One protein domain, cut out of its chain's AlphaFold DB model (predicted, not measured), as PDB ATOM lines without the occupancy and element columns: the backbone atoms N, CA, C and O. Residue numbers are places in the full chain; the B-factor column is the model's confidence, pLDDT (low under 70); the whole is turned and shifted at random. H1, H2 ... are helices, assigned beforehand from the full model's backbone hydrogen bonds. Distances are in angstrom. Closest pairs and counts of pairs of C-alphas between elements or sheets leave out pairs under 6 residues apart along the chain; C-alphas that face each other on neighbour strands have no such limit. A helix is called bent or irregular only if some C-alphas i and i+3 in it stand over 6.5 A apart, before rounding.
ATOM      1  N   TRP A 213     -66.179  60.178 124.906       67.69
ATOM      2  CA  TRP A 213     -66.025  58.779 125.335       67.69
ATOM      3  C   TRP A 213     -64.562  58.343 125.442       67.69
ATOM      4  O   TRP A 213     -63.942  57.903 124.471       67.69
ATOM      5  N   GLU A 214     -64.027  58.446 126.659       77.69
ATOM      6  CA  GLU A 214     -62.624  58.159 126.985       77.69
ATOM      7  C   GLU A 214     -62.193  56.729 126.621       77.69
ATOM      8  O   GLU A 214     -61.081  56.522 126.136       77.69
ATOM      9  N   LEU A 215     -63.091  55.742 126.733       84.38
ATOM     10  CA  LEU A 215     -62.794  54.361 126.344       84.38
ATOM     11  C   LEU A 215     -62.462  54.227 124.848       84.38
ATOM     12  O   LEU A 215     -61.489  53.561 124.499       84.38
ATOM     13  N   LEU A 216     -63.225  54.870 123.955       83.69
ATOM     14  CA  LEU A 216     -62.952  54.793 122.513       83.69
ATOM     15  C   LEU A 216     -61.653  55.500 122.142       83.69
ATOM     16  O   LEU A 216     -60.893  54.993 121.318       83.69
ATOM     17  N   ARG A 217     -61.379  56.650 122.767       81.62
ATOM     18  CA  ARG A 217     -60.103  57.355 122.603       81.62
ATOM     19  C   ARG A 217     -58.941  56.444 122.993       81.62
ATOM     20  O   ARG A 217     -57.962  56.360 122.252       81.62
ATOM     21  N   GLN A 218     -59.061  55.738 124.116       85.94
ATOM     22  CA  GLN A 218     -58.024  54.824 124.575       85.94
ATOM     23  C   GLN A 218     -57.850  53.618 123.640       85.94
ATOM     24  O   GLN A 218     -56.722  53.293 123.284       85.94
ATOM     25  N   LEU A 219     -58.939  52.998 123.172       87.75
ATOM     26  CA  LEU A 219     -58.867  51.884 122.214       87.75
ATOM     27  C   LEU A 219     -58.200  52.281 120.890       87.75
ATOM     28  O   LEU A 219     -57.440  51.491 120.335       87.75
ATOM     29  N   ARG A 220     -58.438  53.506 120.405       85.50
ATOM     30  CA  ARG A 220     -57.761  54.033 119.209       85.50
ATOM     31  C   ARG A 220     -56.270  54.255 119.440       85.50
ATOM     32  O   ARG A 220     -55.478  53.874 118.587       85.50
ATOM     33  N   ARG A 221     -55.890  54.821 120.592       86.44
ATOM     34  CA  ARG A 221     -54.475  54.982 120.978       86.44
ATOM     35  C   ARG A 221     -53.744  53.646 121.058       86.44
ATOM     36  O   ARG A 221     -52.577  53.574 120.708       86.44
ATOM     37  N   ASP A 222     -54.436  52.605 121.507       86.69
ATOM     38  CA  ASP A 222     -53.888  51.256 121.637       86.69
ATOM     39  C   ASP A 222     -54.028  50.410 120.347       86.69
ATOM     40  O   ASP A 222     -53.771  49.209 120.382       86.69
ATOM     41  N   HIS A 223     -54.431  51.005 119.212       85.81
ATOM     42  CA  HIS A 223     -54.621  50.347 117.904       85.81
ATOM     43  C   HIS A 223     -55.603  49.157 117.900       85.81
ATOM     44  O   HIS A 223     -55.507  48.243 117.081       85.81
ATOM     45  N   ARG A 224     -56.598  49.170 118.791       85.94
ATOM     46  CA  ARG A 224     -57.610  48.109 118.934       85.94
ATOM     47  C   ARG A 224     -58.932  48.495 118.272       85.94
ATOM     48  O   ARG A 224     -59.967  48.592 118.929       85.94
ATOM     49  N   HIS A 225     -58.900  48.734 116.963       80.38
ATOM     50  CA  HIS A 225     -60.069  49.208 116.212       80.38
ATOM     51  C   HIS A 225     -61.226  48.198 116.197       80.38
ATOM     52  O   HIS A 225     -62.373  48.594 116.381       80.38
ATOM     53  N   ASP A 226     -60.932  46.900 116.110       80.25
ATOM     54  CA  ASP A 226     -61.943  45.831 116.128       80.25
ATOM     55  C   ASP A 226     -62.792  45.814 117.412       80.25
ATOM     56  O   ASP A 226     -63.939  45.366 117.420       80.25
ATOM     57  N   ASP A 227     -62.231  46.285 118.529       85.69
ATOM     58  CA  ASP A 227     -62.930  46.328 119.815       85.69
ATOM     59  C   ASP A 227     -63.923  47.485 119.912       85.69
ATOM     60  O   ASP A 227     -64.886  47.404 120.678       85.69
ATOM     61  N   ILE A 228     -63.730  48.533 119.110       83.88
ATOM     62  CA  ILE A 228     -64.626  49.691 119.059       83.88
ATOM     63  C   ILE A 228     -66.011  49.248 118.595       83.88
ATOM     64  O   ILE A 228     -67.002  49.582 119.239       83.88
ATOM     65  N   GLU A 229     -66.084  48.428 117.544       81.69
ATOM     66  CA  GLU A 229     -67.358  47.933 117.010       81.69
ATOM     67  C   GLU A 229     -68.142  47.125 118.049       81.69
ATOM     68  O   GLU A 229     -69.359  47.256 118.182       81.69
ATOM     69  N   VAL A 230     -67.436  46.286 118.808       84.31
ATOM     70  CA  VAL A 230     -68.020  45.423 119.838       84.31
ATOM     71  C   VAL A 230     -68.577  46.258 120.995       84.31
ATOM     72  O   VAL A 230     -69.691  46.018 121.469       84.31
ATOM     73  N   VAL A 231     -67.823  47.272 121.414       86.56
ATOM     74  CA  VAL A 231     -68.191  48.209 122.481       86.56
ATOM     75  C   VAL A 231     -69.371  49.100 122.069       86.56
ATOM     76  O   VAL A 231     -70.315  49.283 122.844       86.56
ATOM     77  N   GLU A 232     -69.373  49.610 120.837       82.56
ATOM     78  CA  GLU A 232     -70.490  50.379 120.280       82.56
ATOM     79  C   GLU A 232     -71.761  49.534 120.136       82.56
ATOM     80  O   GLU A 232     -72.853  50.009 120.459       82.56
ATOM     81  N   LEU A 233     -71.629  48.271 119.721       82.06
ATOM     82  CA  LEU A 233     -72.746  47.333 119.616       82.06
ATOM     83  C   LEU A 233     -73.377  47.060 120.982       82.06
ATOM     84  O   LEU A 233     -74.600  47.148 121.111       82.06
ATOM     85  N   TYR A 234     -72.565  46.780 122.005       87.38
ATOM     86  CA  TYR A 234     -73.064  46.574 123.368       87.38
ATOM     87  C   TYR A 234     -73.814  47.805 123.881       87.38
ATOM     88  O   TYR A 234     -74.940  47.707 124.371       87.38
ATOM     89  N   ARG A 235     -73.231  48.993 123.694       82.56
ATOM     90  CA  ARG A 235     -73.866  50.254 124.081       82.56
ATOM     91  C   ARG A 235     -75.177  50.495 123.331       82.56
ATOM     92  O   ARG A 235     -76.144  50.962 123.933       82.56
ATOM     93  N   GLY A 236     -75.231  50.160 122.041       74.75
ATOM     94  CA  GLY A 236     -76.446  50.223 121.229       74.75
ATOM     95  C   GLY A 236     -77.545  49.284 121.736       74.75
ATOM     96  O   GLY A 236     -78.700  49.696 121.814       74.75
ATOM     97  N   LEU A 237     -77.194  48.063 122.152       81.31
ATOM     98  CA  LEU A 237     -78.132  47.113 122.766       81.31
ATOM     99  C   LEU A 237     -78.678  47.632 124.102       81.31
ATOM    100  O   LEU A 237     -79.893  47.624 124.313       81.31
ATOM    101  N   CYS A 238     -77.806  48.146 124.974       82.69
ATOM    102  CA  CYS A 238     -78.225  48.788 126.219       82.69
ATOM    103  C   CYS A 238     -79.148  49.983 125.945       82.69
ATOM    104  O   CYS A 238     -80.182  50.114 126.594       82.69
ATOM    105  N   GLY A 239     -78.826  50.815 124.949       74.62
ATOM    106  CA  GLY A 239     -79.662  51.941 124.530       74.62
ATOM    107  C   GLY A 239     -81.028  51.513 123.988       74.62
ATOM    108  O   GLY A 239     -82.043  52.105 124.348       74.62
ATOM    109  N   LEU A 240     -81.078  50.456 123.172       76.69
ATOM    110  CA  LEU A 240     -82.321  49.882 122.653       76.69
ATOM    111  C   LEU A 240     -83.221  49.380 123.792       76.69
ATOM    112  O   LEU A 240     -84.420  49.659 123.809       76.69
ATOM    113  N   ILE A 241     -82.651  48.679 124.772       77.06
ATOM    114  CA  ILE A 241     -83.409  48.128 125.902       77.06
ATOM    115  C   ILE A 241     -83.835  49.228 126.883       77.06
ATOM    116  O   ILE A 241     -84.969  49.200 127.372       77.06
ATOM    117  N   ALA A 242     -82.974  50.219 127.124       70.38
ATOM    118  CA  ALA A 242     -83.275  51.380 127.957       70.38
ATOM    119  C   ALA A 242     -84.271  52.348 127.298       70.38
ATOM    120  O   ALA A 242     -84.919  53.118 128.005       70.38
ATOM    121  N   SER A 243     -84.431  52.308 125.969       65.81
ATOM    122  CA  SER A 243     -85.424  53.134 125.282       65.81
ATOM    123  C   SER A 243     -86.830  52.781 125.781       65.81
ATOM    124  O   SER A 243     -87.337  51.672 125.584       65.81
ATOM    125  N   ASN A 244     -87.449  53.707 126.512       56.19
ATOM    126  CA  ASN A 244     -88.808  53.549 127.007       56.19
ATOM    127  C   ASN A 244     -89.775  54.136 125.982       56.19
ATOM    128  O   ASN A 244     -89.716  55.338 125.741       56.19
ATOM    129  N   PRO A 245     -90.687  53.330 125.411       52.88
ATOM    130  CA  PRO A 245     -91.583  53.773 124.343       52.88
ATOM    131  C   PRO A 245     -92.574  54.858 124.783       52.88
ATOM    132  O   PRO A 245     -93.123  55.564 123.948       52.88
ATOM    133  N   LEU A 246     -92.775  55.006 126.094       49.34
ATOM    134  CA  LEU A 246     -93.742  55.921 126.696       49.34
ATOM    135  C   LEU A 246     -93.098  57.157 127.339       49.34
ATOM    136  O   LEU A 246     -93.813  58.013 127.835       49.34
ATOM    137  N   ASP A 302     -91.414  65.583 116.283       45.22
ATOM    138  CA  ASP A 302     -91.789  64.212 115.895       45.22
ATOM    139  C   ASP A 302     -92.034  63.212 117.060       45.22
ATOM    140  O   ASP A 302     -91.075  62.643 117.599       45.22
ATOM    141  N   PRO A 303     -93.299  62.866 117.386       47.16
ATOM    142  CA  PRO A 303     -93.669  62.050 118.556       47.16
ATOM    143  C   PRO A 303     -93.167  60.595 118.517       47.16
ATOM    144  O   PRO A 303     -93.367  59.835 119.460       47.16
ATOM    145  N   ASN A 304     -92.505  60.190 117.432       44.06
ATOM    146  CA  ASN A 304     -91.988  58.838 117.264       44.06
ATOM    147  C   ASN A 304     -90.530  58.692 117.706       44.06
ATOM    148  O   ASN A 304     -89.991  57.599 117.567       44.06
ATOM    149  N   TRP A 305     -89.861  59.734 118.198       41.09
ATOM    150  CA  TRP A 305     -88.483  59.612 118.677       41.09
ATOM    151  C   TRP A 305     -88.433  59.597 120.197       41.09
ATOM    152  O   TRP A 305     -88.553  60.627 120.854       41.09
ATOM    153  N   THR A 306     -88.158  58.429 120.766       43.81
ATOM    154  CA  THR A 306     -87.725  58.341 122.157       43.81
ATOM    155  C   THR A 306     -86.250  58.694 122.209       43.81
ATOM    156  O   THR A 306     -85.363  57.903 121.881       43.81
ATOM    157  N   ILE A 307     -85.982  59.949 122.561       43.16
ATOM    158  CA  ILE A 307     -84.639  60.413 122.883       43.16
ATOM    159  C   ILE A 307     -84.420  60.046 124.355       43.16
ATOM    160  O   ILE A 307     -85.040  60.673 125.214       43.16
ATOM    161  N   PRO A 308     -83.585  59.043 124.690       43.38
ATOM    162  CA  PRO A 308     -83.263  58.787 126.085       43.38
ATOM    163  C   PRO A 308     -82.654  60.052 126.691       43.38
ATOM    164  O   PRO A 308     -81.913  60.781 126.015       43.38
ATOM    165  N   ALA A 309     -82.979  60.318 127.959       40.50
ATOM    166  CA  ALA A 309     -82.451  61.467 128.680       40.50
ATOM    167  C   ALA A 309     -80.924  61.512 128.529       40.50
ATOM    168  O   ALA A 309     -80.236  60.503 128.696       40.50
ATOM    169  N   LYS A 310     -80.389  62.686 128.173       43.03
ATOM    170  CA  LYS A 310     -78.941  62.890 128.072       43.03
ATOM    171  C   LYS A 310     -78.344  62.646 129.460       43.03
ATOM    172  O   LYS A 310     -78.485  63.501 130.330       43.03
ATOM    173  N   GLN A 311     -77.697  61.500 129.669       40.53
ATOM    174  CA  GLN A 311     -76.933  61.268 130.889       40.53
ATOM    175  C   GLN A 311     -75.743  62.230 130.881       40.53
ATOM    176  O   GLN A 311     -74.916  62.217 129.968       40.53
ATOM    177  N   LYS A 312     -75.732  63.145 131.852       39.19
ATOM    178  CA  LYS A 312     -74.625  64.071 132.072       39.19
ATOM    179  C   LYS A 312     -73.590  63.337 132.915       39.19
ATOM    180  O   LYS A 312     -73.887  62.973 134.048       39.19
ATOM    181  N   VAL A 313     -72.400  63.125 132.364       42.41
ATOM    182  CA  VAL A 313     -71.248  62.694 133.156       42.41
ATOM    183  C   VAL A 313     -70.717  63.944 133.847       42.41
ATOM    184  O   VAL A 313     -70.325  64.904 133.179       42.41
ATOM    185  N   VAL A 314     -70.786  63.975 135.178       35.78
ATOM    186  CA  VAL A 314     -70.206  65.059 135.978       35.78
ATOM    187  C   VAL A 314     -68.695  64.854 135.976       35.78
ATOM    188  O   VAL A 314     -68.162  64.085 136.769       35.78
ATOM    189  N   GLY A 315     -68.014  65.493 135.026       35.19
ATOM    190  CA  GLY A 315     -66.563  65.639 135.059       35.19
ATOM    191  C   GLY A 315     -66.142  66.628 136.148       35.19
ATOM    192  O   GLY A 315     -66.921  67.487 136.557       35.19
ATOM    193  N   LYS A 316     -64.890  66.514 136.605       37.03
ATOM    194  CA  LYS A 316     -64.258  67.444 137.562       37.03
ATOM    195  C   LYS A 316     -64.091  68.872 137.002       37.03
ATOM    196  O   LYS A 316     -63.936  69.803 137.782       37.03
ATOM    197  N   ASP A 317     -64.190  69.024 135.681       38.22
ATOM    198  CA  ASP A 317     -64.189  70.290 134.942       38.22
ATOM    199  C   ASP A 317     -65.587  70.577 134.350       38.22
ATOM    200  O   ASP A 317     -66.316  69.636 134.020       38.22
ATOM    201  N   PRO A 318     -65.984  71.852 134.133       37.22
ATOM    202  CA  PRO A 318     -67.308  72.226 133.603       37.22
ATOM    203  C   PRO A 318     -67.579  71.741 132.164       37.22
ATOM    204  O   PRO A 318     -68.669  71.952 131.611       37.22
ATOM    205  N   THR A 319     -66.612  71.063 131.546       37.03
ATOM    206  CA  THR A 319     -66.742  70.325 130.293       37.03
ATOM    207  C   THR A 319     -67.647  69.114 130.510       37.03
ATOM    208  O   THR A 319     -67.218  67.989 130.738       37.03
ATOM    209  N   ASN A 320     -68.954  69.366 130.446       35.78
ATOM    210  CA  ASN A 320     -69.990  68.344 130.445       35.78
ATOM    211  C   ASN A 320     -69.734  67.359 129.293       35.78
ATOM    212  O   ASN A 320     -70.099  67.637 128.144       35.78
ATOM    213  N   LEU A 321     -69.132  66.209 129.595       39.19
ATOM    214  CA  LEU A 321     -68.956  65.119 128.646       39.19
ATOM    215  C   LEU A 321     -70.349  64.559 128.338       39.19
ATOM    216  O   LEU A 321     -70.995  63.897 129.153       39.19
ATOM    217  N   LYS A 322     -70.876  64.924 127.167       41.59
ATOM    218  CA  LYS A 322     -72.201  64.502 126.707       41.59
ATOM    219  C   LYS A 322     -72.051  63.183 125.964       41.59
ATOM    220  O   LYS A 322     -71.659  63.161 124.798       41.59
ATOM    221  N   ALA A 323     -72.426  62.086 126.611       41.91
ATOM    222  CA  ALA A 323     -72.620  60.824 125.917       41.91
ATOM    223  C   ALA A 323     -73.712  61.007 124.841       41.91
ATOM    224  O   ALA A 323     -74.813  61.484 125.133       41.91
ATOM    225  N   ARG A 324     -73.414  60.667 123.576       41.38
ATOM    226  CA  ARG A 324     -74.393  60.747 122.473       41.38
ATOM    227  C   ARG A 324     -75.666  59.965 122.855       41.38
ATOM    228  O   ARG A 324     -75.551  58.763 123.099       41.38
ATOM    229  N   PRO A 325     -76.855  60.598 122.906       45.31
ATOM    230  CA  PRO A 325     -78.091  59.888 123.208       45.31
ATOM    231  C   PRO A 325     -78.441  58.955 122.045       45.31
ATOM    232  O   PRO A 325     -78.430  59.368 120.879       45.31
ATOM    233  N   PHE A 326     -78.746  57.698 122.364       52.22
ATOM    234  CA  PHE A 326     -79.204  56.704 121.398       52.22
ATOM    235  C   PHE A 326     -80.702  56.905 121.140       52.22
ATOM    236  O   PHE A 326     -81.541  56.306 121.801       52.22
ATOM    237  N   ALA A 327     -81.045  57.829 120.242       51.06
ATOM    238  CA  ALA A 327     -82.435  58.082 119.872       51.06
ATOM    239  C   ALA A 327     -82.902  57.026 118.862       51.06
ATOM    240  O   ALA A 327     -82.333  56.935 117.772       51.06
ATOM    241  N   VAL A 328     -83.931  56.252 119.208       56.12
ATOM    242  CA  VAL A 328     -84.534  55.256 118.310       56.12
ATOM    243  C   VAL A 328     -85.920  55.736 117.918       56.12
ATOM    244  O   VAL A 328     -86.717  56.123 118.771       56.12
ATOM    245  N   LYS A 329     -86.219  55.706 116.617       56.84
ATOM    246  CA  LYS A 329     -87.576  55.947 116.138       56.84
ATOM    247  C   LYS A 329     -88.443  54.742 116.494       56.84
ATOM    248  O   LYS A 329     -88.209  53.646 115.990       56.84
ATOM    249  N   PHE A 330     -89.426  54.947 117.354       58.94
ATOM    250  CA  PHE A 330     -90.344  53.922 117.805       58.94
ATOM    251  C   PHE A 330     -91.178  53.374 116.637       58.94
ATOM    252  O   PHE A 330     -91.767  54.122 115.854       58.94
ATOM    253  N   ASN A 331     -91.184  52.049 116.512       60.72
ATOM    254  CA  ASN A 331     -91.965  51.276 115.550       60.72
ATOM    255  C   ASN A 331     -92.247  49.891 116.162       60.72
ATOM    256  O   ASN A 331     -91.503  49.449 117.040       60.72
ATOM    257  N   GLU A 332     -93.260  49.171 115.686       63.16
ATOM    258  CA  GLU A 332     -93.581  47.807 116.138       63.16
ATOM    259  C   GLU A 332     -92.365  46.871 116.025       63.16
ATOM    260  O   GLU A 332     -92.031  46.141 116.955       63.16
ATOM    261  N   ASN A 333     -91.597  47.012 114.942       64.75
ATOM    262  CA  ASN A 333     -90.340  46.287 114.740       64.75
ATOM    263  C   ASN A 333     -89.295  46.554 115.841       64.75
ATOM    264  O   ASN A 333     -88.483  45.682 116.135       64.75
ATOM    265  N   VAL A 334     -89.299  47.743 116.454       66.44
ATOM    266  CA  VAL A 334     -88.390  48.099 117.558       66.44
ATOM    267  C   VAL A 334     -88.844  47.444 118.861       66.44
ATOM    268  O   VAL A 334     -87.997  47.010 119.638       66.44
ATOM    269  N   MET A 335     -90.156  47.312 119.089       68.94
ATOM    270  CA  MET A 335     -90.676  46.552 120.233       68.94
ATOM    271  C   MET A 335     -90.313  45.076 120.135       68.94
ATOM    272  O   MET A 335     -89.797  44.519 121.101       68.94
ATOM    273  N   ILE A 336     -90.526  44.470 118.964       73.94
ATOM    274  CA  ILE A 336     -90.161  43.072 118.707       73.94
ATOM    275  C   ILE A 336     -88.655  42.889 118.926       73.94
ATOM    276  O   ILE A 336     -88.246  42.065 119.736       73.94
ATOM    277  N   ALA A 337     -87.829  43.756 118.330       72.69
ATOM    278  CA  ALA A 337     -86.384  43.717 118.539       72.69
ATOM    279  C   ALA A 337     -85.993  43.883 120.018       72.69
ATOM    280  O   ALA A 337     -85.059  43.238 120.479       72.69
ATOM    281  N   LYS A 338     -86.692  44.717 120.793       77.25
ATOM    282  CA  LYS A 338     -86.429  44.874 122.231       77.25
ATOM    283  C   LYS A 338     -86.741  43.596 123.015       77.25
ATOM    284  O   LYS A 338     -85.983  43.262 123.925       77.25
ATOM    285  N   ILE A 339     -87.829  42.903 122.679       77.81
ATOM    286  CA  ILE A 339     -88.197  41.618 123.292       77.81
ATOM    287  C   ILE A 339     -87.133  40.567 122.962       77.81
ATOM    288  O   ILE A 339     -86.596  39.944 123.875       77.81
ATOM    289  N   ASP A 340     -86.756  40.457 121.689       81.31
ATOM    290  CA  ASP A 340     -85.796  39.456 121.214       81.31
ATOM    291  C   ASP A 340     -84.370  39.698 121.736       81.31
ATOM    292  O   ASP A 340     -83.617  38.755 121.983       81.31
ATOM    293  N   MET A 341     -83.975  40.963 121.920       82.12
ATOM    294  CA  MET A 341     -82.608  41.327 122.309       82.12
ATOM    295  C   MET A 341     -82.378  41.373 123.822       82.12
ATOM    296  O   MET A 341     -81.225  41.380 124.248       82.12
ATOM    297  N   ARG A 342     -83.429  41.373 124.654       85.00
ATOM    298  CA  ARG A 342     -83.286  41.247 126.118       85.00
ATOM    299  C   ARG A 342     -82.495  40.004 126.548       85.00
ATOM    300  O   ARG A 342     -81.481  40.193 127.218       85.00
ATOM    301  N   PRO A 343     -82.865  38.776 126.132       87.75
ATOM    302  CA  PRO A 343     -82.110  37.585 126.520       87.75
ATOM    303  C   PRO A 343     -80.680  37.603 125.958       87.75
ATOM    304  O   PRO A 343     -79.754  37.119 126.602       87.75
ATOM    305  N   VAL A 344     -80.473  38.219 124.788       87.56
ATOM    306  CA  VAL A 344     -79.137  38.409 124.205       87.56
ATOM    307  C   VAL A 344     -78.280  39.321 125.088       87.56
ATOM    308  O   VAL A 344     -77.121  39.001 125.339       87.56
ATOM    309  N   LEU A 345     -78.828  40.437 125.583       89.44
ATOM    310  CA  LEU A 345     -78.099  41.325 126.491       89.44
ATOM    311  C   LEU A 345     -77.786  40.636 127.825       89.44
ATOM    312  O   LEU A 345     -76.682  40.798 128.340       89.44
ATOM    313  N   GLU A 346     -78.723  39.869 128.378       90.06
ATOM    314  CA  GLU A 346     -78.512  39.113 129.620       90.06
ATOM    315  C   GLU A 346     -77.389  38.079 129.473       90.06
ATOM    316  O   GLU A 346     -76.512  38.004 130.332       90.06
ATOM    317  N   GLU A 347     -77.342  37.352 128.353       90.44
ATOM    318  CA  GLU A 347     -76.252  36.417 128.046       90.44
ATOM    319  C   GLU A 347     -74.902  37.139 127.895       90.44
ATOM    320  O   GLU A 347     -73.878  36.669 128.399       90.44
ATOM    321  N   LEU A 348     -74.889  38.313 127.253       90.94
ATOM    322  CA  LEU A 348     -73.682  39.138 127.151       90.94
ATOM    323  C   LEU A 348     -73.219  39.634 128.524       90.94
ATOM    324  O   LEU A 348     -72.033  39.523 128.831       90.94
ATOM    325  N   ARG A 349     -74.127  40.107 129.380       92.62
ATOM    326  CA  ARG A 349     -73.807  40.526 130.755       92.62
ATOM    327  C   ARG A 349     -73.280  39.376 131.600       92.62
ATOM    328  O   ARG A 349     -72.274  39.539 132.285       92.62
ATOM    329  N   ALA A 350     -73.895  38.200 131.494       91.69
ATOM    330  CA  ALA A 350     -73.423  36.997 132.171       91.69
ATOM    331  C   ALA A 350     -72.001  36.612 131.729       91.69
ATOM    332  O   ALA A 350     -71.194  36.181 132.552       91.69
ATOM    333  N   SER A 351     -71.662  36.817 130.451       92.31
ATOM    334  CA  SER A 351     -70.324  36.514 129.927       92.31
ATOM    335  C   SER A 351     -69.215  37.438 130.437       92.31
ATOM    336  O   SER A 351     -68.052  37.040 130.443       92.31
ATOM    337  N   LEU A 352     -69.562  38.651 130.880       90.69
ATOM    338  CA  LEU A 352     -68.610  39.622 131.422       90.69
ATOM    339  C   LEU A 352     -68.142  39.261 132.842       90.69
ATOM    340  O   LEU A 352     -67.039  39.641 133.243       90.69
ATOM    341  N   GLY A 353     -68.956  38.520 133.601       90.38
ATOM    342  CA  GLY A 353     -68.630  38.065 134.953       90.38
ATOM    343  C   GLY A 353     -68.200  39.210 135.879       90.38
ATOM    344  O   GLY A 353     -68.866  40.236 135.973       90.38
ATOM    345  N   ILE A 354     -67.045  39.052 136.534       87.44
ATOM    346  CA  ILE A 354     -66.462  40.028 137.484       87.44
ATOM    347  C   ILE A 354     -66.093  41.366 136.802       87.44
ATOM    348  O   ILE A 354     -65.873  42.385 137.463       87.44
ATOM    349  N   GLY A 355     -65.990  41.369 135.472       88.62
ATOM    350  CA  GLY A 355     -65.696  42.550 134.668       88.62
ATOM    351  C   GLY A 355     -66.907  43.434 134.366       88.62
ATOM    352  O   GLY A 355     -66.714  44.544 133.877       88.62
ATOM    353  N   LEU A 356     -68.131  42.975 134.665       91.31
ATOM    354  CA  LEU A 356     -69.379  43.641 134.280       91.31
ATOM    355  C   LEU A 356     -69.438  45.104 134.739       91.31
ATOM    356  O   LEU A 356     -69.551  45.989 133.896       91.31
ATOM    357  N   ASP A 357     -69.315  45.351 136.043       89.62
ATOM    358  CA  ASP A 357     -69.508  46.690 136.618       89.62
ATOM    359  C   ASP A 357     -68.509  47.697 136.051       89.62
ATOM    360  O   ASP A 357     -68.866  48.790 135.631       89.62
ATOM    361  N   ALA A 358     -67.247  47.291 135.964       89.81
ATOM    362  CA  ALA A 358     -66.177  48.121 135.432       89.81
ATOM    363  C   ALA A 358     -66.305  48.361 133.922       89.81
ATOM    364  O   ALA A 358     -65.970  49.439 133.430       89.81
ATOM    365  N   PHE A 359     -66.786  47.366 133.174       91.56
ATOM    366  CA  PHE A 359     -67.057  47.520 131.752       91.56
ATOM    367  C   PHE A 359     -68.242  48.461 131.514       91.56
ATOM    368  O   PHE A 359     -68.125  49.391 130.719       91.56
ATOM    369  N   GLU A 360     -69.360  48.282 132.222       89.06
ATOM    370  CA  GLU A 360     -70.517  49.177 132.113       89.06
ATOM    371  C   GLU A 360     -70.198  50.595 132.604       89.06
ATOM    372  O   GLU A 360     -70.638  51.566 131.987       89.06
ATOM    373  N   ASP A 361     -69.356  50.742 133.624       86.06
ATOM    374  CA  ASP A 361     -68.837  52.034 134.071       86.06
ATOM    375  C   ASP A 361     -68.033  52.751 132.973       86.06
ATOM    376  O   ASP A 361     -68.224  53.946 132.730       86.06
ATOM    377  N   ALA A 362     -67.175  52.025 132.253       86.12
ATOM    378  CA  ALA A 362     -66.414  52.584 131.135       86.12
ATOM    379  C   ALA A 362     -67.307  52.920 129.923       86.12
ATOM    380  O   ALA A 362     -67.069  53.888 129.194       86.12
ATOM    381  N   VAL A 363     -68.325  52.095 129.666       84.81
ATOM    382  CA  VAL A 363     -69.122  52.121 128.429       84.81
ATOM    383  C   VAL A 363     -70.350  53.023 128.526       84.81
ATOM    384  O   VAL A 363     -70.662  53.743 127.575       84.81
ATOM    385  N   LEU A 364     -71.060  52.966 129.650       82.81
ATOM    386  CA  LEU A 364     -72.322  53.668 129.883       82.81
ATOM    387  C   LEU A 364     -72.109  54.926 130.724       82.81
ATOM    388  O   LEU A 364     -72.574  55.993 130.329       82.81
ATOM    389  N   ALA A 365     -71.381  54.816 131.840       77.44
ATOM    390  CA  ALA A 365     -71.134  55.953 132.729       77.44
ATOM    391  C   ALA A 365     -69.999  56.869 132.238       77.44
ATOM    392  O   ALA A 365     -69.898  58.009 132.684       77.44
ATOM    393  N   GLY A 366     -69.166  56.395 131.305       76.56
ATOM    394  CA  GLY A 366     -68.065  57.171 130.733       76.56
ATOM    395  C   GLY A 366     -66.908  57.413 131.705       76.56
ATOM    396  O   GLY A 366     -66.162  58.370 131.507       76.56
ATOM    397  N   LYS A 367     -66.762  56.569 132.737       83.00
ATOM    398  CA  LYS A 367     -65.661  56.660 133.706       83.00
ATOM    399  C   LYS A 367     -64.312  56.395 133.041       83.00
ATOM    400  O   LYS A 367     -64.206  55.612 132.089       83.00
ATOM    401  N   THR A 368     -63.269  57.030 133.561       85.81
ATOM    402  CA  THR A 368     -61.897  56.805 133.083       85.81
ATOM    403  C   THR A 368     -61.349  55.463 133.580       85.81
ATOM    404  O   THR A 368     -61.748  54.952 134.626       85.81
ATOM    405  N   LEU A 369     -60.387  54.871 132.859       88.19
ATOM    406  CA  LEU A 369     -59.747  53.617 133.296       88.19
ATOM    407  C   LEU A 369     -59.035  53.766 134.651       88.19
ATOM    408  O   LEU A 369     -58.950  52.808 135.415       88.19
ATOM    409  N   THR A 370     -58.551  54.970 134.957       87.94
ATOM    410  CA  THR A 370     -57.994  55.328 136.265       87.94
ATOM    411  C   THR A 370     -59.051  55.285 137.360       87.94
ATOM    412  O   THR A 370     -58.825  54.606 138.356       87.94
ATOM    413  N   GLU A 371     -60.219  55.904 137.158       88.06
ATOM    414  CA  GLU A 371     -61.327  55.878 138.130       88.06
ATOM    415  C   GLU A 371     -61.808  54.450 138.408       88.06
ATOM    416  O   GLU A 371     -62.106  54.099 139.547       88.06
ATOM    417  N   ILE A 372     -61.838  53.601 137.380       89.56
ATOM    418  CA  ILE A 372     -62.214  52.187 137.513       89.56
ATOM    419  C   ILE A 372     -61.191  51.415 138.359       89.56
ATOM    420  O   ILE A 372     -61.567  50.591 139.192       89.56
ATOM    421  N   GLY A 373     -59.894  51.672 138.165       88.94
ATOM    422  CA  GLY A 373     -58.842  51.073 138.989       88.94
ATOM    423  C   GLY A 373     -58.840  51.590 140.429       88.94
ATOM    424  O   GLY A 373     -58.648  50.809 141.364       88.94
ATOM    425  N   GLU A 374     -59.109  52.883 140.614       91.56
ATOM    426  CA  GLU A 374     -59.230  53.525 141.928       91.56
ATOM    427  C   GLU A 374     -60.434  53.001 142.711       91.56
ATOM    428  O   GLU A 374     -60.309  52.717 143.904       91.56
ATOM    429  N   ALA A 375     -61.565  52.753 142.042       89.50
ATOM    430  CA  ALA A 375     -62.740  52.121 142.645       89.50
ATOM    431  C   ALA A 375     -62.451  50.714 143.204       89.50
ATOM    432  O   ALA A 375     -63.167  50.235 144.079       89.50
ATOM    433  N   ARG A 376     -61.379  50.058 142.735       86.25
ATOM    434  CA  ARG A 376     -60.905  48.756 143.233       86.25
ATOM    435  C   ARG A 376     -59.778  48.859 144.267       86.25
ATOM    436  O   ARG A 376     -59.217  47.837 144.647       86.25
ATOM    437  N   GLY A 377     -59.449  50.067 144.725       89.44
ATOM    438  CA  GLY A 377     -58.464  50.314 145.783       89.44
ATOM    439  C   GLY A 377     -57.018  50.488 145.306       89.44
ATOM    440  O   GLY A 377     -56.128  50.681 146.136       89.44
ATOM    441  N   TYR A 378     -56.760  50.464 143.996       91.12
ATOM    442  CA  TYR A 378     -55.427  50.731 143.448       91.12
ATOM    443  C   TYR A 378     -55.179  52.236 143.345       91.12
ATOM    444  O   TYR A 378     -56.102  53.014 143.130       91.12
ATOM    445  N   LYS A 379     -53.922  52.670 143.478       90.75
ATOM    446  CA  LYS A 379     -53.557  54.096 143.424       90.75
ATOM    447  C   LYS A 379     -52.593  54.396 142.279       90.75
ATOM    448  O   LYS A 379     -51.787  53.553 141.877       90.75
ATOM    449  N   HIS A 380     -52.647  55.633 141.788       85.69
ATOM    450  CA  HIS A 380     -51.709  56.187 140.808       85.69
ATOM    451  C   HIS A 380     -51.587  55.320 139.538       85.69
ATOM    452  O   HIS A 380     -52.578  54.882 138.958       85.69
ATOM    453  N   ARG A 381     -50.355  55.060 139.084       83.94
ATOM    454  CA  ARG A 381     -50.060  54.358 137.829       83.94
ATOM    455  C   ARG A 381     -50.611  52.926 137.788       83.94
ATOM    456  O   ARG A 381     -50.951  52.444 136.711       83.94
ATOM    457  N   GLN A 382     -50.734  52.268 138.943       88.75
ATOM    458  CA  GLN A 382     -51.292  50.916 139.033       88.75
ATOM    459  C   GLN A 382     -52.798  50.906 138.752       88.75
ATOM    460  O   GLN A 382     -53.272  50.002 138.071       88.75
ATOM    461  N   ALA A 383     -53.533  51.944 139.173       89.25
ATOM    462  CA  ALA A 383     -54.970  52.052 138.921       89.25
ATOM    463  C   ALA A 383     -55.288  52.043 137.420       89.25
ATOM    464  O   ALA A 383     -56.123  51.266 136.964       89.25
ATOM    465  N   SER A 384     -54.550  52.826 136.625       88.44
ATOM    466  CA  SER A 384     -54.734  52.839 135.170       88.44
ATOM    467  C   SER A 384     -54.460  51.478 134.527       88.44
ATOM    468  O   SER A 384     -55.160  51.106 133.587       88.44
ATOM    469  N   SER A 385     -53.435  50.755 134.992       90.81
ATOM    470  CA  SER A 385     -53.071  49.447 134.436       90.81
ATOM    471  C   SER A 385     -54.138  48.402 134.748       90.81
ATOM    472  O   SER A 385     -54.588  47.703 133.843       90.81
ATOM    473  N   VAL A 386     -54.587  48.345 136.004       92.19
ATOM    474  CA  VAL A 386     -55.616  47.397 136.454       92.19
ATOM    475  C   VAL A 386     -56.956  47.686 135.778       92.19
ATOM    476  O   VAL A 386     -57.607  46.766 135.288       92.19
ATOM    477  N   GLY A 387     -57.359  48.958 135.688       90.56
ATOM    478  CA  GLY A 387     -58.581  49.340 134.980       90.56
ATOM    479  C   GLY A 387     -58.535  48.961 133.499       90.56
ATOM    480  O   GLY A 387     -59.508  48.424 132.968       90.56
ATOM    481  N   LYS A 388     -57.386  49.162 132.842       92.56
ATOM    482  CA  LYS A 388     -57.172  48.766 131.443       92.56
ATOM    483  C   LYS A 388     -57.274  47.257 131.259       92.56
ATOM    484  O   LYS A 388     -58.040  46.808 130.412       92.56
ATOM    485  N   GLU A 389     -56.537  46.483 132.052       92.50
ATOM    486  CA  GLU A 389     -56.542  45.018 131.984       92.50
ATOM    487  C   GLU A 389     -57.957  44.463 132.148       92.50
ATOM    488  O   GLU A 389     -58.410  43.638 131.354       92.50
ATOM    489  N   LEU A 390     -58.692  44.991 133.121       92.75
ATOM    490  CA  LEU A 390     -60.020  44.511 133.429       92.75
ATOM    491  C   LEU A 390     -61.046  44.822 132.336       92.75
ATOM    492  O   LEU A 390     -61.808  43.943 131.920       92.75
ATOM    493  N   VAL A 391     -61.060  46.061 131.839       93.38
ATOM    494  CA  VAL A 391     -61.952  46.451 130.739       93.38
ATOM    495  C   VAL A 391     -61.589  45.674 129.471       93.38
ATOM    496  O   VAL A 391     -62.470  45.254 128.725       93.38
ATOM    497  N   TYR A 392     -60.307  45.396 129.238       94.38
ATOM    498  CA  TYR A 392     -59.852  44.678 128.048       94.38
ATOM    499  C   TYR A 392     -60.155  43.185 128.092       94.38
ATOM    500  O   TYR A 392     -60.561  42.624 127.071       94.38
ATOM    501  N   ALA A 393     -60.012  42.558 129.257       92.88
ATOM    502  CA  ALA A 393     -60.460  41.190 129.486       92.88
ATOM    503  C   ALA A 393     -61.976  41.072 129.264       92.88
ATOM    504  O   ALA A 393     -62.437  40.157 128.580       92.88
ATOM    505  N   SER A 394     -62.734  42.058 129.753       94.06
ATOM    506  CA  SER A 394     -64.188  42.153 129.576       94.06
ATOM    507  C   SER A 394     -64.581  42.246 128.099       94.06
ATOM    508  O   SER A 394     -65.425  41.483 127.632       94.06
ATOM    509  N   ILE A 395     -63.914  43.106 127.322       93.88
ATOM    510  CA  ILE A 395     -64.126  43.205 125.869       93.88
ATOM    511  C   ILE A 395     -63.821  41.870 125.173       93.88
ATOM    512  O   ILE A 395     -64.578  41.435 124.302       93.88
ATOM    513  N   GLY A 396     -62.737  41.195 125.569       93.25
ATOM    514  CA  GLY A 396     -62.375  39.879 125.038       93.25
ATOM    515  C   GLY A 396     -63.456  38.824 125.295       93.25
ATOM    516  O   GLY A 396     -63.869  38.123 124.367       93.25
ATOM    517  N   ALA A 397     -63.970  38.754 126.526       92.94
ATOM    518  CA  ALA A 397     -65.069  37.860 126.891       92.94
ATOM    519  C   ALA A 397     -66.337  38.164 126.078       92.94
ATOM    520  O   ALA A 397     -66.949  37.252 125.509       92.94
ATOM    521  N   LEU A 398     -66.667  39.450 125.932       93.38
ATOM    522  CA  LEU A 398     -67.832  39.896 125.176       93.38
ATOM    523  C   LEU A 398     -67.729  39.533 123.694       93.38
ATOM    524  O   LEU A 398     -68.696  39.055 123.104       93.38
ATOM    525  N   ARG A 399     -66.543  39.684 123.094       91.50
ATOM    526  CA  ARG A 399     -66.273  39.281 121.708       91.50
ATOM    527  C   ARG A 399     -66.535  37.786 121.505       91.50
ATOM    528  O   ARG A 399     -67.194  37.403 120.535       91.50
ATOM    529  N   VAL A 400     -66.052  36.940 122.415       92.75
ATOM    530  CA  VAL A 400     -66.251  35.483 122.344       92.75
ATOM    531  C   VAL A 400     -67.729  35.121 122.495       92.75
ATOM    532  O   VAL A 400     -68.253  34.340 121.696       92.75
ATOM    533  N   ALA A 401     -68.419  35.701 123.479       91.81
ATOM    534  CA  ALA A 401     -69.847  35.475 123.690       91.81
ATOM    535  C   ALA A 401     -70.668  35.916 122.475       91.81
ATOM    536  O   ALA A 401     -71.511  35.172 121.973       91.81
ATOM    537  N   TRP A 402     -70.341  37.079 121.918       89.50
ATOM    538  CA  TRP A 402     -71.001  37.615 120.740       89.50
ATOM    539  C   TRP A 402     -70.876  36.701 119.514       89.50
ATOM    540  O   TRP A 402     -71.855  36.456 118.804       89.50
ATOM    541  N   GLN A 403     -69.694  36.127 119.283       89.25
ATOM    542  CA  GLN A 403     -69.496  35.153 118.204       89.25
ATOM    543  C   GLN A 403     -70.269  33.847 118.447       89.25
ATOM    544  O   GLN A 403     -70.852  33.287 117.511       89.25
ATOM    545  N   LYS A 404     -70.349  33.369 119.697       91.75
ATOM    546  CA  LYS A 404     -71.183  32.206 120.056       91.75
ATOM    547  C   LYS A 404     -72.665  32.464 119.770       91.75
ATOM    548  O   LYS A 404     -73.313  31.638 119.129       91.75
ATOM    549  N   ILE A 405     -73.179  33.636 120.136       87.81
ATOM    550  CA  ILE A 405     -74.572  34.020 119.863       87.81
ATOM    551  C   ILE A 405     -74.819  34.096 118.352       87.81
ATOM    552  O   ILE A 405     -75.756  33.477 117.847       87.81
ATOM    553  N   LYS A 406     -73.936  34.764 117.598       87.12
ATOM    554  CA  LYS A 406     -74.029  34.846 116.128       87.12
ATOM    555  C   LYS A 406     -74.053  33.471 115.465       87.12
ATOM    556  O   LYS A 406     -74.831  33.234 114.542       87.12
ATOM    557  N   THR A 407     -73.183  32.562 115.896       86.69
ATOM    558  CA  THR A 407     -73.127  31.206 115.330       86.69
ATOM    559  C   THR A 407     -74.370  30.391 115.677       86.69
ATOM    560  O   THR A 407     -74.877  29.691 114.797       86.69
ATOM    561  N   ARG A 408     -74.905  30.521 116.898       88.56
ATOM    562  CA  ARG A 408     -76.176  29.907 117.308       88.56
ATOM    563  C   ARG A 408     -77.346  30.420 116.463       88.56
ATOM    564  O   ARG A 408     -77.993  29.620 115.792       88.56
ATOM    565  N   GLN A 409     -77.507  31.738 116.361       83.75
ATOM    566  CA  GLN A 409     -78.557  32.370 115.548       83.75
ATOM    567  C   GLN A 409     -78.472  31.969 114.067       83.75
ATOM    568  O   GLN A 409     -79.487  31.701 113.428       83.75
ATOM    569  N   ARG A 410     -77.262  31.858 113.499       81.19
ATOM    570  CA  ARG A 410     -77.073  31.375 112.117       81.19
ATOM    571  C   ARG A 410     -77.518  29.924 111.934       81.19
ATOM    572  O   ARG A 410     -78.029  29.584 110.868       81.19
ATOM    573  N   LYS A 411     -77.293  29.057 112.926       85.00
ATOM    574  CA  LYS A 411     -77.743  27.656 112.878       85.00
ATOM    575  C   LYS A 411     -79.266  27.572 112.962       85.00
ATOM    576  O   LYS A 411     -79.868  26.900 112.128       85.00
ATOM    577  N   GLU A 412     -79.866  28.308 113.891       80.94
ATOM    578  CA  GLU A 412     -81.322  28.387 114.062       80.94
ATOM    579  C   GLU A 412     -82.004  28.924 112.798       80.94
ATOM    580  O   GLU A 412     -82.940  28.305 112.298       80.94
ATOM    581  N   ALA A 413     -81.472  29.995 112.200       77.62
ATOM    582  CA  ALA A 413     -81.991  30.544 110.948       77.62
ATOM    583  C   ALA A 413     -81.923  29.533 109.791       77.62
ATOM    584  O   ALA A 413     -82.894  29.355 109.057       77.62
ATOM    585  N   LYS A 414     -80.804  28.811 109.647       82.94
ATOM    586  CA  LYS A 414     -80.675  27.748 108.635       82.94
ATOM    587  C   LYS A 414     -81.681  26.617 108.856       82.94
ATOM    588  O   LYS A 414     -82.220  26.082 107.890       82.94
ATOM    589  N   GLN A 415     -81.928  26.236 110.107       85.44
ATOM    590  CA  GLN A 415     -82.894  25.191 110.440       85.44
ATOM    591  C   GLN A 415     -84.333  25.645 110.173       85.44
ATOM    592  O   GLN A 415     -85.103  24.892 109.581       85.44
ATOM    593  N   ALA A 416     -84.671  26.885 110.524       77.88
ATOM    594  CA  ALA A 416     -85.970  27.474 110.225       77.88
ATOM    595  C   ALA A 416     -86.236  27.528 108.715       77.88
ATOM    596  O   ALA A 416     -87.291  27.082 108.272       77.88
ATOM    597  N   MET A 417     -85.260  27.961 107.906       81.94
ATOM    598  CA  MET A 417     -85.388  27.953 106.440       81.94
ATOM    599  C   MET A 417     -85.657  26.546 105.890       81.94
ATOM    600  O   MET A 417     -86.539  26.374 105.051       81.94
ATOM    601  N   ARG A 418     -84.956  25.523 106.401       87.25
ATOM    602  CA  ARG A 418     -85.199  24.121 106.015       87.25
ATOM    603  C   ARG A 418     -86.604  23.651 106.389       87.25
ATOM    604  O   ARG A 418     -87.228  22.931 105.616       87.25
ATOM    605  N   ASN A 419     -87.107  24.046 107.556       85.62
ATOM    606  CA  ASN A 419     -88.458  23.692 107.991       85.62
ATOM    607  C   ASN A 419     -89.525  24.364 107.120       85.62
ATOM    608  O   ASN A 419     -90.479  23.700 106.724       85.62
ATOM    609  N   VAL A 420     -89.333  25.639 106.766       87.44
ATOM    610  CA  VAL A 420     -90.223  26.364 105.844       87.44
ATOM    611  C   VAL A 420     -90.230  25.705 104.468       87.44
ATOM    612  O   VAL A 420     -91.298  25.498 103.902       87.44
ATOM    613  N   GLN A 421     -89.064  25.328 103.943       89.75
ATOM    614  CA  GLN A 421     -88.978  24.647 102.653       89.75
ATOM    615  C   GLN A 421     -89.720  23.301 102.670       89.75
ATOM    616  O   GLN A 421     -90.555  23.060 101.806       89.75
ATOM    617  N   ARG A 422     -89.520  22.482 103.711       91.62
ATOM    618  CA  ARG A 422     -90.268  21.223 103.891       91.62
ATOM    619  C   ARG A 422     -91.776  21.441 104.004       91.62
ATOM    620  O   ARG A 422     -92.546  20.622 103.517       91.62
ATOM    621  N   ALA A 423     -92.208  22.508 104.678       87.69
ATOM    622  CA  ALA A 423     -93.625  22.841 104.794       87.69
ATOM    623  C   ALA A 423     -94.220  23.238 103.434       87.69
ATOM    624  O   ALA A 423     -95.306  22.780 103.096       87.69
ATOM    625  N   ARG A 424     -93.485  24.018 102.629       88.81
ATOM    626  CA  ARG A 424     -93.888  24.377 101.260       88.81
ATOM    627  C   ARG A 424     -94.018  23.148 100.366       88.81
ATOM    628  O   ARG A 424     -95.068  22.961  99.771       88.81
ATOM    629  N   GLU A 425     -93.014  22.274 100.363       92.81
ATOM    630  CA  GLU A 425     -93.030  21.028  99.581       92.81
ATOM    631  C   GLU A 425     -94.222  20.127  99.958       92.81
ATOM    632  O   GLU A 425     -94.854  19.523  99.093       92.81
ATOM    633  N   ARG A 426     -94.579  20.059 101.250       91.81
ATOM    634  CA  ARG A 426     -95.766  19.319 101.714       91.81
ATOM    635  C   ARG A 426     -97.068  19.938 101.218       91.81
ATOM    636  O   ARG A 426     -97.920  19.207 100.723       91.81
ATOM    637  N   LEU A 427     -97.213  21.259 101.329       91.31
ATOM    638  CA  LEU A 427     -98.402  21.969 100.856       91.31
ATOM    639  C   LEU A 427     -98.567  21.843  99.337       91.31
ATOM    640  O   LEU A 427     -99.674  21.598  98.866       91.31
ATOM    641  N   GLU A 428     -97.478  21.942  98.574       90.75
ATOM    642  CA  GLU A 428     -97.485  21.726  97.122       90.75
ATOM    643  C   GLU A 428     -97.902  20.289  96.769       90.75
ATOM    644  O   GLU A 428     -98.750  20.085  95.899       90.75
ATOM    645  N   ALA A 429     -97.384  19.287  97.488       90.12
ATOM    646  CA  ALA A 429     -97.770  17.892  97.290       90.12
ATOM    647  C   ALA A 429     -99.248  17.627  97.636       90.12
ATOM    648  O   ALA A 429     -99.917  16.858  96.946       90.12
ATOM    649  N   GLU A 430     -99.777  18.256  98.687       90.62
ATOM    650  CA  GLU A 430    -101.200  18.180  99.040       90.62
ATOM    651  C   GLU A 430    -102.091  18.867  98.002       90.62
ATOM    652  O   GLU A 430    -103.143  18.333  97.656       90.62
ATOM    653  N   GLN A 431    -101.670  20.017  97.469       87.19
ATOM    654  CA  GLN A 431    -102.388  20.702  96.393       87.19
ATOM    655  C   GLN A 431    -102.416  19.863  95.115       87.19
ATOM    656  O   GLN A 431    -103.477  19.731  94.507       87.19
ATOM    657  N   TYR A 432    -101.297  19.231  94.749       84.88
ATOM    658  CA  TYR A 432    -101.244  18.325  93.600       84.88
ATOM    659  C   TYR A 432    -102.173  17.117  93.788       84.88
ATOM    660  O   TYR A 432    -102.941  16.786  92.890       84.88
ATOM    661  N   LYS A 433    -102.178  16.504  94.981       83.69
ATOM    662  CA  LYS A 433    -103.092  15.398  95.321       83.69
ATOM    663  C   LYS A 433    -104.570  15.785  95.342       83.69
ATOM    664  O   LYS A 433    -105.404  14.906  95.204       83.69
ATOM    665  N   ARG A 434    -104.903  17.055  95.586       76.06
ATOM    666  CA  ARG A 434    -106.287  17.559  95.525       76.06
ATOM    667  C   ARG A 434    -106.731  17.902  94.101       76.06
ATOM    668  O   ARG A 434    -107.928  18.024  93.871       76.06
ATOM    669  N   ALA A 435    -105.782  18.144  93.198       71.94
ATOM    670  CA  ALA A 435    -106.045  18.504  91.807       71.94
ATOM    671  C   ALA A 435    -106.111  17.288  90.863       71.94
ATOM    672  O   ALA A 435    -106.702  17.404  89.790       71.94
ATOM    673  N   ALA A 436    -105.495  16.167  91.251       64.31
ATOM    674  CA  ALA A 436    -105.627  14.856  90.613       64.31
ATOM    675  C   ALA A 436    -106.845  14.106  91.162       64.31
ATOM    676  O   ALA A 436    -107.486  13.390  90.360       64.31
TER     677      ALA A 436
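This is residues 213 to 246 and 302 to 436 of the 436 residues of an uncharacterized protein of Ochrobactrum sp. POC9 (UniProt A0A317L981). One very long helix, H5, makes the longest axis: its first part forms one side of a small helical body, and its later part, residues 406 to 435, sticks out as a long arm. H2, the two arms of the bent helix H3 and the short H4 pack on the first part of H5, mostly crossing it, while H1 folds back beside H2, and residues 302 to 331 make a long loop on the side of the body away from H5. The printed part has 169 residues with five named helices, H1 to H5 in that order, and no named strand; the class is all helix. The whole is loose, with a radius of gyration of the C-alphas of 21.9 A, and spans 84 by 39 by 25 A, the arm making the length.

Find C-alpha 214 at (-62.624, 58.159, 126.985), where H1, residues 214 to 221, begins. H2 follows at residues 225 to 242, 26.1 A long. After the cut, residues 302 to 331 hold no named element. H3, residues 332 to 365, was assigned as one helix by its hydrogen bonds but is bent, with C-alphas 351 and 354 9.2 A apart. Its arms are H3a, residues 332 to 351, 29.3 A long with a kink of 35 degrees near residue 341, and H3b, residues 354 to 365, 17.3 A long. Both are irregular: C-alphas 340 and 343 are 6.7 A apart, C-alphas 354 and 357 7.4 A. H4 is residues 369 to 374. Find H5, residues 380 to 435, from (-51.709, 56.187, 140.808) to (-106.045, 18.504, 91.807), 82.3 A.

Start at the hub, H3, which touches four helices. H3b touches H5 about perpendicular, at 89 degrees; look at their closest C-alphas, Phe 359 and Val 391, 5.3 A apart. H3a touches H5 at a steep tilt of 49 degrees, closest at C-alphas 351 and 397, 6.2 A. H2 touches H3a, closest at C-alphas 241 and 338, 5.8 A. H4 touches H5, closest at C-alphas 373 and 383, 4.0 A. H1 and H2 form a helical hairpin at a shallow tilt of 19 degrees, closest at C-alphas 216 and 228, 6.4 A. H2 and H4 are apart. Every O i to N i+4 pair is within hydrogen-bond range in H1 and H4; H2 has 12 of 14, H3a 14 of 16, H3b 7 of 8 and H5 51 of 52.

The C-alphas of His 380 and Ala 436, the two farthest apart, are 84.5 A apart. Residues 247 to 301 are not printed; C-alphas 246 and 302 are 13.8 A apart across the cut. Of the links printed whole, none is long. Look for pLDDT under 70 at residues 213, 243 to 246, 302 to 335 and 436.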